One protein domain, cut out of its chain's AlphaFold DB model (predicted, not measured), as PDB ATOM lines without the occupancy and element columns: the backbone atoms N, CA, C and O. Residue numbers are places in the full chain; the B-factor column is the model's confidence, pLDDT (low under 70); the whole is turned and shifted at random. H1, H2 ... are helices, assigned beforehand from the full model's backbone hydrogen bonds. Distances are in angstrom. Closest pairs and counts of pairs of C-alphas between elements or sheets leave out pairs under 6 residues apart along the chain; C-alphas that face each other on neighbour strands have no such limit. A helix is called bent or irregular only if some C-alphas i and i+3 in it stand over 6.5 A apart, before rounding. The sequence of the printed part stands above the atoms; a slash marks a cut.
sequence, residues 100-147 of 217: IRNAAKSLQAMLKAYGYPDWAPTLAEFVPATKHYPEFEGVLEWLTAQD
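AT A GLANCE: This is residues 100 to 147 of the 217 residues of the protein "DUF3795 domain-containing protein" of Chloroflexi bacterium (UniProt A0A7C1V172). Three helices form an elongated three-sided frame: the long, kinked H3 is one side, while H1 and H2, joined at a corner, make the other two. H1 meets the later part of H3 and H2 its earlier part. The printed part has 48 residues, 40 of them in three named helices, in the order H1, H2, H3 along the chain; there is no named strand, and the class is all helix. The whole is only just compact, close to loose, with radius of gyration of the C-alphas 11.3 A and spans of 36 by 19 by 12 A.

IN THESE COORDINATES: H1, residues 100 to 113, begins at C-alpha 100 (254.094, 291.830, 124.238) and measures 19.9 A. H2, residues 116 to 123, measures 10.5 A and is irregular: C-alphas 118 and 121 are 7.2 A apart. H3, residues 128 to 145, measures 27.8 A and ends at C-alpha 145 (262.050, 295.752, 129.392); it is irregular, with C-alphas 131 and 134 7.7 A apart, and has a kink of 49 degrees near residue 135.

HOW THE PARTS SIT: H1 touches H3, with residues 140 to 145 of H3 alone; the closest C-alphas, of Arg 101 and Thr 144, are 4.8 A apart. They run opposite ways at a steep tilt of 53 degrees. H2 and H3 form a helical hairpin, opposite ways at a shallow tilt of 21 degrees; H2 touches residues 130 to 134 of H3 alone, closest at the C-alphas of Pro 121 and Lys 131, 5.3 A. H1 and H2 are close but not clearly touching. Every O i to N i+4 pair is within hydrogen-bond range in H1, 10 of 14 in H3, and 1 of 4 in H2, where 3 of 5 O i to N i+3 pairs are.

THE WHOLE: The C-alphas of Glu 125 and Asp 147, the two farthest apart, are 36.5 A apart. Both links are tight, the printed part has no cut, and no printed residue has pLDDT under 70.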
ATOM      1  N   ILE A 100     254.376 291.835 122.791       96.12
ATOM      2  CA  ILE A 100     254.094 291.830 124.238       96.12
ATOM      3  C   ILE A 100     254.690 293.069 124.908       96.12
ATOM      4  O   ILE A 100     254.001 293.752 125.661       96.12
ATOM      5  N   ARG A 101     255.947 293.401 124.596       96.81
ATOM      6  CA  ARG A 101     256.632 294.579 125.145       96.81
ATOM      7  C   ARG A 101     255.883 295.873 124.826       96.81
ATOM      8  O   ARG A 101     255.712 296.723 125.696       96.81
ATOM      9  N   ASN A 102     255.437 296.038 123.583       96.88
ATOM     10  CA  ASN A 102     254.734 297.242 123.143       96.88
ATOM     11  C   ASN A 102     253.342 297.350 123.785       96.88
ATOM     12  O   ASN A 102     252.952 298.434 124.229       96.88
ATOM     13  N   ALA A 103     252.625 296.230 123.902       97.56
ATOM     14  CA  ALA A 103     251.357 296.170 124.624       97.56
ATOM     15  C   ALA A 103     251.543 296.508 126.114       97.56
ATOM     16  O   ALA A 103     250.815 297.341 126.652       97.56
ATOM     17  N   ALA A 104     252.569 295.944 126.756       97.75
ATOM     18  CA  ALA A 104     252.913 296.220 128.148       97.75
ATOM     19  C   ALA A 104     253.253 297.701 128.376       97.75
ATOM     20  O   ALA A 104     252.734 298.308 129.308       97.75
ATOM     21  N   LYS A 105     254.054 298.318 127.495       97.94
ATOM     22  CA  LYS A 105     254.359 299.759 127.558       97.94
ATOM     23  C   LYS A 105     253.102 300.616 127.442       97.94
ATOM     24  O   LYS A 105     252.941 301.569 128.200       97.94
ATOM     25  N   SER A 106     252.208 300.258 126.521       98.12
ATOM     26  CA  SER A 106     250.944 300.971 126.316       98.12
ATOM     27  C   SER A 106     250.053 300.878 127.556       98.12
ATOM     28  O   SER A 106     249.552 301.893 128.037       98.12
ATOM     29  N   LEU A 107     249.913 299.677 128.124       98.25
ATOM     30  CA  LEU A 107     249.165 299.459 129.359       98.25
ATOM     31  C   LEU A 107     249.777 300.226 130.535       98.25
ATOM     32  O   LEU A 107     249.060 300.932 131.237       98.25
ATOM     33  N   GLN A 108     251.096 300.147 130.722       97.69
ATOM     34  CA  GLN A 108     251.792 300.844 131.801       97.69
ATOM     35  C   GLN A 108     251.599 302.364 131.711       97.69
ATOM     36  O   GLN A 108     251.342 303.011 132.725       97.69
ATOM     37  N   ALA A 109     251.678 302.937 130.506       97.88
ATOM     38  CA  ALA A 109     251.438 304.360 130.293       97.88
ATOM     39  C   ALA A 109     250.001 304.762 130.664       97.88
ATOM     40  O   ALA A 109     249.811 305.770 131.341       97.88
ATOM     41  N   MET A 110     249.002 303.957 130.280       98.00
ATOM     42  CA  MET A 110     247.607 304.201 130.655       98.00
ATOM     43  C   MET A 110     247.413 304.126 132.171       98.00
ATOM     44  O   MET A 110     246.897 305.067 132.765       98.00
ATOM     45  N   LEU A 111     247.875 303.055 132.817       96.94
ATOM     46  CA  LEU A 111     247.734 302.879 134.265       96.94
ATOM     47  C   LEU A 111     248.355 304.045 135.048       96.94
ATOM     48  O   LEU A 111     247.722 304.574 135.963       96.94
ATOM     49  N   LYS A 112     249.544 304.504 134.636       96.19
ATOM     50  CA  LYS A 112     250.205 305.682 135.218       96.19
ATOM     51  C   LYS A 112     249.407 306.967 134.987       96.19
ATOM     52  O   LYS A 112     249.235 307.742 135.918       96.19
ATOM     53  N   ALA A 113     248.883 307.185 133.779       97.50
ATOM     54  CA  ALA A 113     248.099 308.381 133.456       97.50
ATOM     55  C   ALA A 113     246.810 308.502 134.288       97.50
ATOM     56  O   ALA A 113     246.395 309.611 134.618       97.50
ATOM     57  N   TYR A 114     246.203 307.371 134.653       96.81
ATOM     58  CA  TYR A 114     245.010 307.317 135.505       96.81
ATOM     59  C   TYR A 114     245.327 307.157 137.006       96.81
ATOM     60  O   TYR A 114     244.409 306.945 137.796       96.81
ATOM     61  N   GLY A 115     246.600 307.239 137.413       95.19
ATOM     62  CA  GLY A 115     247.011 307.162 138.820       95.19
ATOM     63  C   GLY A 115     246.745 305.811 139.488       95.19
ATOM     64  O   GLY A 115     246.622 305.757 140.707       95.19
ATOM     65  N   TYR A 116     246.635 304.717 138.719       94.19
ATOM     66  CA  TYR A 116     246.390 303.379 139.277       94.19
ATOM     67  C   TYR A 116     247.370 302.988 140.394       94.19
ATOM     68  O   TYR A 116     246.898 302.413 141.374       94.19
ATOM     69  N   PRO A 117     248.681 303.301 140.310       92.50
ATOM     70  CA  PRO A 117     249.604 303.005 141.404       92.50
ATOM     71  C   PRO A 117     249.195 303.623 142.748       92.50
ATOM     72  O   PRO A 117     249.421 303.012 143.790       92.50
ATOM     73  N   ASP A 118     248.539 304.787 142.732       91.12
ATOM     74  CA  ASP A 118     248.176 305.519 143.946       91.12
ATOM     75  C   ASP A 118     246.908 304.962 144.605       91.12
ATOM     76  O   ASP A 118     246.844 304.820 145.826       91.12
ATOM     77  N   TRP A 119     245.876 304.643 143.812       92.12
ATOM     78  CA  TRP A 119     244.562 304.272 144.351       92.12
ATOM     79  C   TRP A 119     244.244 302.781 144.281       92.12
ATOM     80  O   TRP A 119     243.437 302.318 145.087       92.12
ATOM     81  N   ALA A 120     244.843 301.998 143.377       91.81
ATOM     82  CA  ALA A 120     244.482 300.587 143.231       91.81
ATOM     83  C   ALA A 120     244.684 299.793 144.535       91.81
ATOM     84  O   ALA A 120     243.738 299.117 144.940       91.81
ATOM     85  N   PRO A 121     245.804 299.934 145.275       88.88
ATOM     86  CA  PRO A 121     245.983 299.224 146.545       88.88
ATOM     87  C   PRO A 121     244.957 299.609 147.622       88.88
ATOM     88  O   PRO A 121     244.645 298.804 148.497       88.88
ATOM     89  N   THR A 122     244.401 300.825 147.561       90.56
ATOM     90  CA  THR A 122     243.412 301.316 148.541       90.56
ATOM     91  C   THR A 122     242.056 300.624 148.405       90.56
ATOM     92  O   THR A 122     241.275 300.600 149.351       90.56
ATOM     93  N   LEU A 123     241.787 300.003 147.251       92.25
ATOM     94  CA  LEU A 123     240.563 299.244 147.007       92.25
ATOM     95  C   LEU A 123     240.641 297.805 147.525       92.25
ATOM     96  O   LEU A 123     239.667 297.073 147.367       92.25
ATOM     97  N   ALA A 124     241.751 297.390 148.144       90.81
ATOM     98  CA  ALA A 124     241.980 296.004 148.549       90.81
ATOM     99  C   ALA A 124     240.881 295.434 149.460       90.81
ATOM    100  O   ALA A 124     240.602 294.238 149.391       90.81
ATOM    101  N   GLU A 125     240.226 296.269 150.271       91.12
ATOM    102  CA  GLU A 125     239.105 295.843 151.120       91.12
ATOM    103  C   GLU A 125     237.874 295.404 150.307       91.12
ATOM    104  O   GLU A 125     237.194 294.451 150.681       91.12
ATOM    105  N   PHE A 126     237.605 296.061 149.176       93.94
ATOM    106  CA  PHE A 126     236.448 295.786 148.314       93.94
ATOM    107  C   PHE A 126     236.793 294.862 147.142       93.94
ATOM    108  O   PHE A 126     235.952 294.100 146.670       93.94
ATOM    109  N   VAL A 127     238.036 294.929 146.664       92.88
ATOM    110  CA  VAL A 127     238.562 294.152 145.542       92.88
ATOM    111  C   VAL A 127     239.891 293.524 145.969       92.88
ATOM    112  O   VAL A 127     240.955 294.072 145.666       92.88
ATOM    113  N   PRO A 128     239.863 292.351 146.629       92.56
ATOM    114  CA  PRO A 128     241.059 291.727 147.202       92.56
ATOM    115  C   PRO A 128     242.216 291.525 146.217       92.56
ATOM    116  O   PRO A 128     243.377 291.601 146.610       92.56
ATOM    117  N   ALA A 129     241.924 291.334 144.925       91.50
ATOM    118  CA  ALA A 129     242.939 291.193 143.879       91.50
ATOM    119  C   ALA A 129     243.870 292.417 143.762       91.50
ATOM    120  O   ALA A 129     245.044 292.266 143.435       91.50
ATOM    121  N   THR A 130     243.373 293.620 144.065       92.00
ATOM    122  CA  THR A 130     244.156 294.867 143.983       92.00
ATOM    123  C   THR A 130     245.240 294.976 145.053       92.00
ATOM    124  O   THR A 130     246.180 295.750 144.890       92.00
ATOM    125  N   LYS A 131     245.187 294.138 146.099       91.94
ATOM    126  CA  LYS A 131     246.277 293.993 147.069       91.94
ATOM    127  C   LYS A 131     247.604 293.620 146.399       91.94
ATOM    128  O   LYS A 131     248.649 294.027 146.886       91.94
ATOM    129  N   HIS A 132     247.543 292.886 145.286       94.00
ATOM    130  CA  HIS A 132     248.710 292.410 144.539       94.00
ATOM    131  C   HIS A 132     249.178 293.375 143.440       94.00
ATOM    132  O   HIS A 132     249.904 292.985 142.523       94.00
ATOM    133  N   TYR A 133     248.714 294.628 143.469       94.25
ATOM    134  CA  TYR A 133     249.093 295.622 142.471       94.25
ATOM    135  C   TYR A 133     250.614 295.877 142.419       94.25
ATOM    136  O   TYR A 133     251.136 295.916 141.306       94.25
ATOM    137  N   PRO A 134     251.350 295.991 143.546       91.62
ATOM    138  CA  PRO A 134     252.806 296.162 143.505       91.62
ATOM    139  C   PRO A 134     253.530 294.997 142.814       91.62
ATOM    140  O   PRO A 134     254.439 295.205 142.011       91.62
ATOM    141  N   GLU A 135     253.107 293.759 143.073       95.00
ATOM    142  CA  GLU A 135     253.650 292.568 142.419       95.00
ATOM    143  C   GLU A 135     253.344 292.575 140.915       95.00
ATOM    144  O   GLU A 135     254.219 292.284 140.097       95.00
ATOM    145  N   PHE A 136     252.118 292.954 140.538       95.75
ATOM    146  CA  PHE A 136     251.735 293.142 139.140       95.75
ATOM    147  C   PHE A 136     252.578 294.223 138.452       95.75
ATOM    148  O   PHE A 136     253.033 294.009 137.329       95.75
ATOM    149  N   GLU A 137     252.817 295.360 139.109       94.75
ATOM    150  CA  GLU A 137     253.631 296.446 138.562       94.75
ATOM    151  C   GLU A 137     255.072 295.988 138.311       94.75
ATOM    152  O   GLU A 137     255.613 296.265 137.238       94.75
ATOM    153  N   GLY A 138     255.652 295.196 139.219       96.06
ATOM    154  CA  GLY A 138     256.974 294.594 139.024       96.06
ATOM    155  C   GLY A 138     257.040 293.663 137.806       96.06
ATOM    156  O   GLY A 138     257.981 293.731 137.011       96.06
ATOM    157  N   VAL A 139     256.017 292.826 137.593       96.81
ATOM    158  CA  VAL A 139     255.933 291.981 136.385       96.81
ATOM    159  C   VAL A 139     255.739 292.834 135.130       96.81
ATOM    160  O   VAL A 139     256.351 292.563 134.095       96.81
ATOM    161  N   LEU A 140     254.910 293.876 135.201       97.00
ATOM    162  CA  LEU A 140     254.661 294.775 134.080       97.00
ATOM    163  C   LEU A 140     255.934 295.521 133.673       97.00
ATOM    164  O   LEU A 140     256.229 295.610 132.483       97.00
ATOM    165  N   GLU A 141     256.716 296.007 134.636       96.31
ATOM    166  CA  GLU A 141     258.018 296.623 134.386       96.31
ATOM    167  C   GLU A 141     258.958 295.653 133.663       96.31
ATOM    168  O   GLU A 141     259.492 295.996 132.603       96.31
ATOM    169  N   TRP A 142     259.067 294.411 134.147       95.56
ATOM    170  CA  TRP A 142     259.829 293.365 133.469       95.56
ATOM    171  C   TRP A 142     259.360 293.167 132.019       95.56
ATOM    172  O   TRP A 142     260.194 293.208 131.113       95.56
ATOM    173  N   LEU A 143     258.047 293.059 131.770       96.44
ATOM    174  CA  LEU A 143     257.470 292.928 130.423       96.44
ATOM    175  C   LEU A 143     257.815 294.112 129.503       96.44
ATOM    176  O   LEU A 143     258.031 293.914 128.307       96.44
ATOM    177  N   THR A 144     257.895 295.338 130.031       96.81
ATOM    178  CA  THR A 144     258.284 296.516 129.231       96.81
ATOM    179  C   THR A 144     259.762 296.532 128.836       96.81
ATOM    180  O   THR A 144     260.115 297.153 127.825       96.81
ATOM    181  N   ALA A 145     260.611 295.855 129.611       93.75
ATOM    182  CA  ALA A 145     262.050 295.752 129.392       93.75
ATOM    183  C   ALA A 145     262.463 294.461 128.666       93.75
ATOM    184  O   ALA A 145     263.608 294.354 128.234       93.75
ATOM    185  N   GLN A 146     261.554 293.490 128.522       89.50
ATOM    186  CA  GLN A 146     261.847 292.212 127.877       89.50
ATOM    187  C   GLN A 146     262.349 292.379 126.441       89.50
ATOM    188  O   GLN A 146     261.722 293.046 125.611       89.50
ATOM    189  N   ASP A 147     263.446 291.693 126.135       88.81
ATOM    190  CA  ASP A 147     263.967 291.548 124.783       88.81
ATOM    191  C   ASP A 147     264.542 290.143 124.589       88.81
ATOM    192  O   ASP A 147     265.133 289.568 125.504       88.81
TER     193      ASP A 147